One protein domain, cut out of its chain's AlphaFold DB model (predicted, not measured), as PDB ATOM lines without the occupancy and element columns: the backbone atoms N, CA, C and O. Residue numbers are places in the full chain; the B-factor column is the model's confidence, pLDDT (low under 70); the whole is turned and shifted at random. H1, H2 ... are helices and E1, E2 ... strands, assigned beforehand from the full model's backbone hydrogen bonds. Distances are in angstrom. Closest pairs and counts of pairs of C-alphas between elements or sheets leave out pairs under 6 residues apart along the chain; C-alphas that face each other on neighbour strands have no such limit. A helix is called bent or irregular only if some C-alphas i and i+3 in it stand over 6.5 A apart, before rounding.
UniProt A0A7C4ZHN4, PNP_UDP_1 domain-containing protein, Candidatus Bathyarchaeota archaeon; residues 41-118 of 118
ATOM      1  N   ALA A  41     -15.914 -22.968  21.112       92.31
ATOM      2  CA  ALA A  41     -16.384 -23.505  22.382       92.31
ATOM      3  C   ALA A  41     -16.043 -24.995  22.493       92.31
ATOM      4  O   ALA A  41     -16.004 -25.711  21.491       92.31
ATOM      5  N   GLY A  42     -15.802 -25.453  23.721       91.00
ATOM      6  CA  GLY A  42     -15.701 -26.875  24.036       91.00
ATOM      7  C   GLY A  42     -17.085 -27.488  24.243       91.00
ATOM      8  O   GLY A  42     -17.964 -26.859  24.832       91.00
ATOM      9  N   ALA A  43     -17.278 -28.720  23.777       91.50
ATOM     10  CA  ALA A  43     -18.511 -29.466  23.994       91.50
ATOM     11  C   ALA A  43     -18.495 -30.180  25.355       91.50
ATOM     12  O   ALA A  43     -17.582 -30.950  25.646       91.50
ATOM     13  N   LEU A  44     -19.534 -29.958  26.161       88.88
ATOM     14  CA  LEU A  44     -19.783 -30.711  27.401       88.88
ATOM     15  C   LEU A  44     -20.664 -31.945  27.162       88.88
ATOM     16  O   LEU A  44     -20.606 -32.930  27.897       88.88
ATOM     17  N   ARG A  45     -21.469 -31.915  26.096       89.50
ATOM     18  CA  ARG A  45     -22.308 -33.035  25.674       89.50
ATOM     19  C   ARG A  45     -21.586 -33.893  24.640       89.50
ATOM     20  O   ARG A  45     -20.934 -33.374  23.741       89.50
ATOM     21  N   ARG A  46     -21.759 -35.214  24.738       89.88
ATOM     22  CA  ARG A  46     -21.091 -36.196  23.862       89.88
ATOM     23  C   ARG A  46     -21.611 -36.217  22.428       89.88
ATOM     24  O   ARG A  46     -20.931 -36.743  21.556       89.88
ATOM     25  N   ASP A  47     -22.818 -35.719  22.195       92.94
ATOM     26  CA  ASP A  47     -23.447 -35.694  20.875       92.94
ATOM     27  C   ASP A  47     -23.019 -34.492  20.022       92.94
ATOM     28  O   ASP A  47     -23.259 -34.497  18.821       92.94
ATOM     29  N   ILE A  48     -22.332 -33.510  20.612       94.75
ATOM     30  CA  ILE A  48     -21.752 -32.372  19.893       94.75
ATOM     31  C   ILE A  48     -20.320 -32.728  19.486       94.75
ATOM     32  O   ILE A  48     -19.506 -33.117  20.325       94.75
ATOM     33  N   GLN A  49     -20.015 -32.597  18.197       95.44
ATOM     34  CA  GLN A  49     -18.723 -32.963  17.620       95.44
ATOM     35  C   GLN A  49     -17.898 -31.731  17.228       95.44
ATOM     36  O   GLN A  49     -18.406 -30.621  17.073       95.44
ATOM     37  N   ILE A  50     -16.589 -31.926  17.040       95.38
ATOM     38  CA  ILE A  50     -15.712 -30.882  16.495       95.38
ATOM     39  C   ILE A  50     -16.203 -30.499  15.094       95.38
ATOM     40  O   ILE A  50     -16.355 -31.361  14.231       95.38
ATOM     41  N   GLY A  51     -16.392 -29.199  14.867       94.75
ATOM     42  CA  GLY A  51     -16.869 -28.648  13.596       94.75
ATOM     43  C   GLY A  51     -18.370 -28.363  13.559       94.75
ATOM     44  O   GLY A  51     -18.817 -27.678  12.640       94.75
ATOM     45  N   ASP A  52     -19.129 -28.818  14.558       95.94
ATOM     46  CA  ASP A  52     -20.521 -28.413  14.723       95.94
ATOM     47  C   ASP A  52     -20.635 -26.921  15.085       95.94
ATOM     48  O   ASP A  52     -19.727 -26.325  15.675       95.94
ATOM     49  N   ILE A  53     -21.778 -26.316  14.753       95.44
ATOM     50  CA  ILE A  53     -22.097 -24.926  15.094       95.44
ATOM     51  C   ILE A  53     -23.076 -24.909  16.264       95.44
ATOM     52  O   ILE A  53     -24.058 -25.650  16.288       95.44
ATOM     53  N   ILE A  54     -22.825 -24.023  17.229       92.56
ATOM     54  CA  ILE A  54     -23.692 -23.815  18.390       92.56
ATOM     55  C   ILE A  54     -24.243 -22.392  18.343       92.56
ATOM     56  O   ILE A  54     -23.477 -21.431  18.242       92.56
ATOM     57  N   VAL A  55     -25.562 -22.256  18.468       92.38
ATOM     58  CA  VAL A  55     -26.234 -20.972  18.692       92.38
ATOM     59  C   VAL A  55     -26.722 -20.952  20.136       92.38
ATOM     60  O   VAL A  55     -27.652 -21.684  20.486       92.38
ATOM     61  N   PRO A  56     -26.091 -20.157  21.010       89.94
ATOM     62  CA  PRO A  56     -26.482 -20.130  22.404       89.94
ATOM     63  C   PRO A  56     -27.837 -19.433  22.566       89.94
ATOM     64  O   PRO A  56     -28.074 -18.363  22.006       89.94
ATOM     65  N   VAL A  57     -28.725 -20.030  23.361       89.31
ATOM     66  CA  VAL A  57     -30.020 -19.429  23.744       89.31
ATOM     67  C   VAL A  57     -29.824 -18.471  24.919       89.31
ATOM     68  O   VAL A  57     -30.399 -17.381  24.990       89.31
ATOM     69  N   CYS A  58     -28.963 -18.878  25.842       90.44
ATOM     70  CA  CYS A  58     -28.554 -18.120  27.008       90.44
ATOM     71  C   CYS A  58     -27.143 -18.538  27.425       90.44
ATOM     72  O   CYS A  58     -26.622 -19.564  26.976       90.44
ATOM     73  N   SER A  59     -26.543 -17.748  28.308       90.94
ATOM     74  CA  SER A  59     -25.225 -18.017  28.872       90.94
ATOM     75  C   SER A  59     -25.241 -17.966  30.395       90.94
ATOM     76  O   SER A  59     -25.851 -17.063  30.967       90.94
ATOM     77  N   ILE A  60     -24.526 -18.876  31.050       90.62
ATOM     78  CA  ILE A  60     -24.325 -18.904  32.504       90.62
ATOM     79  C   ILE A  60     -22.829 -18.938  32.831       90.62
ATOM     80  O   ILE A  60     -22.042 -19.505  32.080       90.62
ATOM     81  N   GLN A  61     -22.427 -18.350  33.957       87.44
ATOM     82  CA  GLN A  61     -21.068 -18.528  34.476       87.44
ATOM     83  C   GLN A  61     -20.955 -19.884  35.177       87.44
ATOM     84  O   GLN A  61     -21.828 -20.211  35.971       87.44
ATOM     85  N   ALA A  62     -19.880 -20.645  34.949       81.12
ATOM     86  CA  ALA A  62     -19.737 -22.008  35.494       81.12
ATOM     87  C   ALA A  62     -19.907 -22.127  37.014       81.12
ATOM     88  O   ALA A  62     -20.351 -23.157  37.512       81.12
ATOM     89  N   TYR A  63     -19.558 -21.085  37.767       75.06
ATOM     90  CA  TYR A  63     -19.689 -21.095  39.225       75.06
ATOM     91  C   TYR A  63     -21.135 -20.881  39.700       75.06
ATOM     92  O   TYR A  63     -21.453 -21.177  40.855       75.06
ATOM     93  N   HIS A  64     -22.026 -20.408  38.826       76.00
ATOM     94  CA  HIS A  64     -23.450 -20.301  39.113       76.00
ATOM     95  C   HIS A  64     -24.126 -21.652  38.875       76.00
ATOM     96  O   HIS A  64     -24.239 -22.137  37.753       76.00
ATOM     97  N   LYS A  65     -24.624 -22.258  39.955       68.38
ATOM     98  CA  LYS A  65     -25.306 -23.565  39.916       68.38
ATOM     99  C   LYS A  65     -26.784 -23.469  39.530       68.38
ATOM    100  O   LYS A  65     -27.460 -24.486  39.404       68.38
ATOM    101  N   ASN A  66     -27.315 -22.255  39.397       77.62
ATOM    102  CA  ASN A  66     -28.730 -22.012  39.166       77.62
ATOM    103  C   ASN A  66     -28.957 -21.458  37.761       77.62
ATOM    104  O   ASN A  66     -28.639 -20.309  37.481       77.62
ATOM    105  N   VAL A  67     -29.596 -22.247  36.895       75.50
ATOM    106  CA  VAL A  67     -29.929 -21.854  35.513       75.50
ATOM    107  C   VAL A  67     -30.787 -20.581  35.451       75.50
ATOM    108  O   VAL A  67     -30.778 -19.884  34.442       75.50
ATOM    109  N   ARG A  68     -31.487 -20.209  36.534       79.06
ATOM    110  CA  ARG A  68     -32.215 -18.927  36.612       79.06
ATOM    111  C   ARG A  68     -31.300 -17.698  36.558       79.06
ATOM    112  O   ARG A  68     -31.795 -16.609  36.302       79.06
ATOM    113  N   GLU A  69     -30.003 -17.870  36.792       82.06
ATOM    114  CA  GLU A  69     -28.979 -16.826  36.675       82.06
ATOM    115  C   GLU A  69     -28.399 -16.740  35.255       82.06
ATOM    116  O   GLU A  69     -27.538 -15.901  34.983       82.06
ATOM    117  N   ALA A  70     -28.869 -17.585  34.329       87.75
ATOM    118  CA  ALA A  70     -28.485 -17.503  32.933       87.75
ATOM    119  C   ALA A  70     -29.000 -16.201  32.304       87.75
ATOM    120  O   ALA A  70     -30.173 -15.831  32.408       87.75
ATOM    121  N   VAL A  71     -28.113 -15.523  31.588       87.12
ATOM    122  CA  VAL A  71     -28.419 -14.304  30.850       87.12
ATOM    123  C   VAL A  71     -28.913 -14.699  29.464       87.12
ATOM    124  O   VAL A  71     -28.224 -15.397  28.722       87.12
ATOM    125  N   SER A  72     -30.126 -14.270  29.119       87.38
ATOM    126  CA  SER A  72     -30.695 -14.499  27.789       87.38
ATOM    127  C   SER A  72     -30.064 -13.567  26.758       87.38
ATOM    128  O   SER A  72     -29.842 -12.387  27.035       87.38
ATOM    129  N   HIS A  73     -29.820 -14.078  25.552       85.12
ATOM    130  CA  HIS A  73     -29.396 -13.251  24.424       85.12
ATOM    131  C   HIS A  73     -30.585 -12.499  23.799       85.12
ATOM    132  O   HIS A  73     -31.749 -12.749  24.123       85.12
ATOM    133  N   SER A  74     -30.302 -11.553  22.895       85.81
ATOM    134  CA  SER A  74     -31.357 -10.852  22.152       85.81
ATOM    135  C   SER A  74     -32.169 -11.845  21.318       85.81
ATOM    136  O   SER A  74     -31.622 -12.499  20.433       85.81
ATOM    137  N   LYS A  75     -33.482 -11.926  21.571       86.69
ATOM    138  CA  LYS A  75     -34.411 -12.793  20.821       86.69
ATOM    139  C   LYS A  75     -34.508 -12.417  19.341       86.69
ATOM    140  O   LYS A  75     -34.697 -13.284  18.490       86.69
ATOM    141  N   GLU A  76     -34.390 -11.125  19.048       86.56
ATOM    142  CA  GLU A  76     -34.465 -10.581  17.691       86.56
ATOM    143  C   GLU A  76     -33.252 -11.037  16.880       86.56
ATOM    144  O   GLU A  76     -33.406 -11.663  15.834       86.56
ATOM    145  N   LEU A  77     -32.046 -10.808  17.412       84.44
ATOM    146  CA  LEU A  77     -30.806 -11.258  16.779       84.44
ATOM    147  C   LEU A  77     -30.738 -12.783  16.707       84.44
ATOM    148  O   LEU A  77     -30.338 -13.327  15.684       84.44
ATOM    149  N   TYR A  78     -31.179 -13.468  17.763       86.94
ATOM    150  CA  TYR A  78     -31.247 -14.921  17.804       86.94
ATOM    151  C   TYR A  78     -32.036 -15.499  16.629       86.94
ATOM    152  O   TYR A  78     -31.532 -16.376  15.938       86.94
ATOM    153  N   SER A  79     -33.243 -14.984  16.380       87.31
ATOM    154  CA  SER A  79     -34.113 -15.493  15.312       87.31
ATOM    155  C   SER A  79     -33.472 -15.286  13.936       87.31
ATOM    156  O   SER A  79     -33.422 -16.211  13.136       87.31
ATOM    157  N   ILE A  80     -32.880 -14.107  13.704       87.00
ATOM    158  CA  ILE A  80     -32.173 -13.797  12.453       87.00
ATOM    159  C   ILE A  80     -31.002 -14.763  12.227       87.00
ATOM    160  O   ILE A  80     -30.848 -15.308  11.135       87.00
ATOM    161  N   TYR A  81     -30.161 -14.984  13.242       86.19
ATOM    162  CA  TYR A  81     -29.001 -15.864  13.097       86.19
ATOM    163  C   TYR A  81     -29.382 -17.328  13.004       86.19
ATOM    164  O   TYR A  81     -28.737 -18.054  12.253       86.19
ATOM    165  N   LYS A  82     -30.411 -17.759  13.731       87.12
ATOM    166  CA  LYS A  82     -30.901 -19.130  13.671       87.12
ATOM    167  C   LYS A  82     -31.305 -19.489  12.243       87.12
ATOM    168  O   LYS A  82     -30.756 -20.443  11.707       87.12
ATOM    169  N   ASP A  83     -32.145 -18.681  11.603       89.31
ATOM    170  CA  ASP A  83     -32.614 -18.953  10.238       89.31
ATOM    171  C   ASP A  83     -31.447 -18.996   9.231       89.31
ATOM    172  O   ASP A  83     -31.338 -19.913   8.411       89.31
ATOM    173  N   LEU A  84     -30.518 -18.036   9.327       91.12
ATOM    174  CA  LEU A  84     -29.325 -17.978   8.473       91.12
ATOM    175  C   LEU A  84     -28.403 -19.191   8.677       91.12
ATOM    176  O   LEU A  84     -27.891 -19.767   7.713       91.12
ATOM    177  N   LEU A  85     -28.173 -19.575   9.933       93.56
ATOM    178  CA  LEU A  85     -27.294 -20.686  10.279       93.56
ATOM    179  C   LEU A  85     -27.936 -22.029   9.957       93.56
ATOM    180  O   LEU A  85     -27.217 -22.915   9.511       93.56
ATOM    181  N   GLU A  86     -29.249 -22.190  10.101       94.31
ATOM    182  CA  GLU A  86     -29.967 -23.394   9.675       94.31
ATOM    183  C   GLU A  86     -29.809 -23.625   8.170       94.31
ATOM    184  O   GLU A  86     -29.459 -24.733   7.745       94.31
ATOM    185  N   GLU A  87     -29.991 -22.585   7.348       93.88
ATOM    186  CA  GLU A  87     -29.791 -22.702   5.904       93.88
ATOM    187  C   GLU A  87     -28.339 -23.069   5.570       93.88
ATOM    188  O   GLU A  87     -28.090 -24.008   4.800       93.88
ATOM    189  N   PHE A  88     -27.380 -22.360   6.169       95.00
ATOM    190  CA  PHE A  88     -25.956 -22.606   5.966       95.00
ATOM    191  C   PHE A  88     -25.561 -24.027   6.388       95.00
ATOM    192  O   PHE A  88     -24.921 -24.748   5.619       95.00
ATOM    193  N   CYS A  89     -25.974 -24.460   7.576       96.12
ATOM    194  CA  CYS A  89     -25.669 -25.775   8.131       96.12
ATOM    195  C   CYS A  89     -26.266 -26.890   7.272       96.12
ATOM    196  O   CYS A  89     -25.559 -27.830   6.906       96.12
ATOM    197  N   ARG A  90     -27.524 -26.741   6.835       95.56
ATOM    198  CA  ARG A  90     -28.186 -27.695   5.933       95.56
ATOM    199  C   ARG A  90     -27.440 -27.845   4.607       95.56
ATOM    200  O   ARG A  90     -27.267 -28.963   4.126       95.56
ATOM    201  N   ARG A  91     -26.990 -26.736   4.012       97.06
ATOM    202  CA  ARG A  91     -26.247 -26.744   2.737       97.06
ATOM    203  C   ARG A  91     -24.867 -27.380   2.868       97.06
ATOM    204  O   ARG A  91     -24.437 -28.077   1.954       97.06
ATOM    205  N   ASN A  92     -24.197 -27.155   3.995       96.88
ATOM    206  CA  ASN A  92     -22.831 -27.620   4.234       96.88
ATOM    207  C   ASN A  92     -22.755 -28.950   5.000       96.88
ATOM    208  O   ASN A  92     -21.657 -29.445   5.231       96.88
ATOM    209  N   LYS A  93     -23.903 -29.547   5.354       96.44
ATOM    210  CA  LYS A  93     -24.003 -30.776   6.162       96.44
ATOM    211  C   LYS A  93     -23.278 -30.654   7.511       96.44
ATOM    212  O   LYS A  93     -22.607 -31.586   7.942       96.44
ATOM    213  N   ILE A  94     -23.416 -29.493   8.145       96.81
ATOM    214  CA  ILE A  94     -22.904 -29.204   9.491       96.81
ATOM    215  C   ILE A  94     -24.067 -29.343  10.472       96.81
ATOM    216  O   ILE A  94     -25.181 -28.922  10.153       96.81
ATOM    217  N   SER A  95     -23.839 -29.931  11.645       96.56
ATOM    218  CA  SER A  95     -24.877 -29.996  12.677       96.56
ATOM    219  C   SER A  95     -24.997 -28.644  13.374       96.56
ATOM    220  O   SER A  95     -23.991 -28.040  13.758       96.56
ATOM    221  N   LEU A  96     -26.233 -28.179  13.547       95.38
ATOM    222  CA  LEU A  96     -26.554 -26.979  14.308       95.38
ATOM    223  C   LEU A  96     -27.156 -27.383  15.652       95.38
ATOM    224  O   LEU A  96     -28.107 -28.163  15.689       95.38
ATOM    225  N   HIS A  97     -26.634 -26.822  16.739       93.81
ATOM    226  CA  HIS A  97     -27.119 -27.084  18.092       93.81
ATOM    227  C   HIS A  97     -27.564 -25.794  18.775       93.81
ATOM    228  O   HIS A  97     -26.840 -24.801  18.795       93.81
ATOM    229  N   GLU A  98     -28.735 -25.836  19.402       92.00
ATOM    230  CA  GLU A  98     -29.202 -24.800  20.326       92.00
ATOM    231  C   GLU A  98     -28.935 -25.264  21.762       92.00
ATOM    232  O   GLU A  98     -29.169 -26.427  22.109       92.00
ATOM    233  N   GLY A  99     -28.440 -24.374  22.621       88.19
ATOM    234  CA  GLY A  99     -28.142 -24.760  23.997       88.19
ATOM    235  C   GLY A  99     -27.727 -23.626  24.922       88.19
ATOM    236  O   GLY A  99     -27.623 -22.465  24.525       88.19
ATOM    237  N   LEU A 100     -27.506 -23.997  26.181       89.19
ATOM    238  CA  LEU A 100     -26.915 -23.140  27.200       89.19
ATOM    239  C   LEU A 100     -25.402 -23.070  26.979       89.19
ATOM    240  O   LEU A 100     -24.740 -24.102  26.870       89.19
ATOM    241  N   LEU A 101     -24.856 -21.857  26.941       91.38
ATOM    242  CA  LEU A 101     -23.415 -21.640  26.929       91.38
ATOM    243  C   LEU A 101     -22.903 -21.455  28.353       91.38
ATOM    244  O   LEU A 101     -23.362 -20.576  29.078       91.38
ATOM    245  N   CYS A 102     -21.907 -22.241  28.736       90.44
ATOM    246  CA  CYS A 102     -21.215 -22.057  30.000       90.44
ATOM    247  C   CYS A 102     -19.946 -21.221  29.784       90.44
ATOM    248  O   CYS A 102     -19.060 -21.613  29.026       90.44
ATOM    249  N   THR A 103     -19.846 -20.068  30.443       90.31
ATOM    250  CA  THR A 103     -18.652 -19.216  30.419       90.31
ATOM    251  C   THR A 103     -17.771 -19.515  31.626       90.31
ATOM    252  O   THR A 103     -18.256 -19.539  32.760       90.31
ATOM    253  N   ILE A 104     -16.479 -19.706  31.381       88.50
ATOM    254  CA  ILE A 104     -15.474 -20.042  32.394       88.50
ATOM    255  C   ILE A 104     -14.364 -18.996  32.385       88.50
ATOM    256  O   ILE A 104     -13.973 -18.521  31.320       88.50
ATOM    257  N   ASP A 105     -13.839 -18.667  33.562       86.31
ATOM    258  CA  ASP A 105     -12.685 -17.765  33.681       86.31
ATOM    259  C   ASP A 105     -11.345 -18.509  33.575       86.31
ATOM    260  O   ASP A 105     -10.309 -17.888  33.353       86.31
ATOM    261  N   SER A 106     -11.358 -19.839  33.694       85.06
ATOM    262  CA  SER A 106     -10.168 -20.675  33.561       85.06
ATOM    263  C   SER A 106     -10.384 -21.765  32.524       85.06
ATOM    264  O   SER A 106     -11.370 -22.492  32.583       85.06
ATOM    265  N   ILE A 107      -9.441 -21.894  31.590       82.81
ATOM    266  CA  ILE A 107      -9.433 -22.961  30.575       82.81
ATOM    267  C   ILE A 107      -9.016 -24.295  31.213       82.81
ATOM    268  O   ILE A 107      -9.490 -25.364  30.829       82.81
ATOM    269  N   THR A 108      -8.136 -24.239  32.213       84.06
ATOM    270  CA  THR A 108      -7.660 -25.400  32.968       84.06
ATOM    271  C   THR A 108      -8.374 -25.493  34.308       84.06
ATOM    272  O   THR A 108      -8.555 -24.484  34.986       84.06
ATOM    273  N   SER A 109      -8.733 -26.705  34.719       82.06
ATOM    274  CA  SER A 109      -9.299 -26.969  36.041       82.06
ATOM    275  C   SER A 109      -8.407 -27.945  36.796       82.06
ATOM    276  O   SER A 109      -7.947 -28.931  36.220       82.06
ATOM    277  N   GLU A 110      -8.184 -27.673  38.079       82.94
ATOM    278  CA  GLU A 110      -7.558 -28.618  39.011       82.94
ATOM    279  C   GLU A 110      -8.555 -29.688  39.479       82.94
ATOM    280  O   GLU A 110      -8.155 -30.789  39.849       82.94
ATOM    281  N   ASP A 111      -9.856 -29.379  39.427       81.31
ATOM    282  CA  ASP A 111     -10.923 -30.331  39.710       81.31
ATOM    283  C   ASP A 111     -11.307 -31.078  38.417       81.31
ATOM    284  O   ASP A 111     -11.866 -30.461  37.496       81.31
ATOM    285  N   PRO A 112     -11.054 -32.399  38.326       71.44
ATOM    286  CA  PRO A 112     -11.425 -33.204  37.163       71.44
ATOM    287  C   PRO A 112     -12.946 -33.328  36.983       71.44
ATOM    288  O   PRO A 112     -13.407 -33.697  35.902       71.44
ATOM    289  N   HIS A 113     -13.735 -33.012  38.013       74.19
ATOM    290  CA  HIS A 113     -15.194 -33.041  37.978       74.19
ATOM    291  C   HIS A 113     -15.824 -31.685  37.660       74.19
ATOM    292  O   HIS A 113     -17.041 -31.623  37.510       74.19
ATOM    293  N   PHE A 114     -15.039 -30.616  37.503       73.38
ATOM    294  CA  PHE A 114     -15.561 -29.267  37.265       73.38
ATOM    295  C   PHE A 114     -16.544 -29.209  36.086       73.38
ATOM    296  O   PHE A 114     -17.618 -28.624  36.179       73.38
ATOM    297  N   TYR A 115     -16.211 -29.910  35.001       68.25
ATOM    298  CA  TYR A 115     -17.031 -29.989  33.793       68.25
ATOM    299  C   TYR A 115     -18.103 -31.089  33.836       68.25
ATOM    300  O   TYR A 115     -18.911 -31.182  32.920       68.25
ATOM    301  N   ALA A 116     -18.123 -31.931  34.874       61.25
ATOM    302  CA  ALA A 116     -19.127 -32.986  35.034       61.25
ATOM    303  C   ALA A 116     -20.467 -32.459  35.581       61.25
ATOM    304  O   ALA A 116     -21.464 -33.179  35.543       61.25
ATOM    305  N   TYR A 117     -20.486 -31.224  36.094       51.25
ATOM    306  CA  TYR A 117     -21.665 -30.570  36.671       51.25
ATOM    307  C   TYR A 117     -22.217 -29.417  35.817       51.25
ATOM    308  O   TYR A 117     -23.170 -28.768  36.250       51.25
ATOM    309  N   ALA A 118     -21.601 -29.144  34.663       50.75
ATOM    310  CA  ALA A 118     -21.951 -28.051  33.756       50.75
ATOM    311  C   ALA A 118     -22.844 -28.517  32.595       50.75
ATOM    312  O   ALA A 118     -22.715 -29.688  32.172       50.75
TER     313      ALA A 118
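What this domain is: This is residues 41 to 118 of the 118 residues of the protein "PNP_UDP_1 domain-containing protein" of Candidatus Bathyarchaeota archaeon (UniProt A0A7C4ZHN4). Look for a narrow ribbon of two sharply bent parallel strands, E1 and E2, with one helix, H1, at the end of the ribbon where both strands begin. Long unnamed stretches make much of the rest: residues 41 to 52 loop round on the E2 side, residues 62 to 74 come back past E1 to reach H1, and at the end far from H1 residues 108 to 113 stick out. The 78 printed residues hold one named helix and two named strands, in the order E1, H1, E2, with under half of the residues in these elements; the class is mixed, helices and strands. The whole is only just loose, close to compact, with a radius of gyration of the C-alphas of 14.0 A, and it is elongated, spanning 41 by 26 by 17 A.

Where its parts are: Begin at Ala 41 and pass through residues 41 to 52, which hold no named element. Find C-alpha 53 at (-22.097, -24.926, 15.094); here E1 begins, residues 53 to 61, 20.4 A long, and it bends by 81 degrees at residue 57. After residues 62 to 74, find C-alpha 75 at (-34.411, -12.793, 20.821); from there H1, residues 75 to 92, runs 25.1 A. E2, residues 96 to 103, is 19.6 A long, bends by 66 degrees at residue 99 and ends at C-alpha 103, (-18.652, -19.216, 30.419).

How they stand to each other: E1 and E2 are parallel neighbours, with 26 degrees between their directions. Look at C-alphas 54 and 97, which face each other at 4.7 A, and at 59 and 101, which face each other at 4.5 A. N 55 and O 97, at 2.9 A, and N 103 and O 60, at 2.8 A, are within hydrogen-bond range. On E1, residues 58 to 59 also pair, antiparallel, with residues 71 to 72. E1, H1 and E2 form a strand-helix-strand unit, two parallel neighbour strands with a helix between them along the chain. The closest C-alphas of H1 and E1 are those of Lys 82 and Val 55, 7.1 A apart. Those of H1 and E2 are Cys 89 and Leu 96, 6.4 A apart. In H1 every O i to N i+4 pair is within hydrogen-bond range.

The domain as a whole: The two C-alphas farthest apart are those of Arg 91 and Glu 110, 40.8 A. The printed part has no cut and ends at Ala 118, the chain's last residue. The link from E1 to H1 is long, with 13 residues; the link from H1 to E2 is tight, with 3. Residues 108 to 113 stand free. In this model the mean pLDDT of the printed part is 86.6; look for values under 70 at residue 65 and residues 115 to 118.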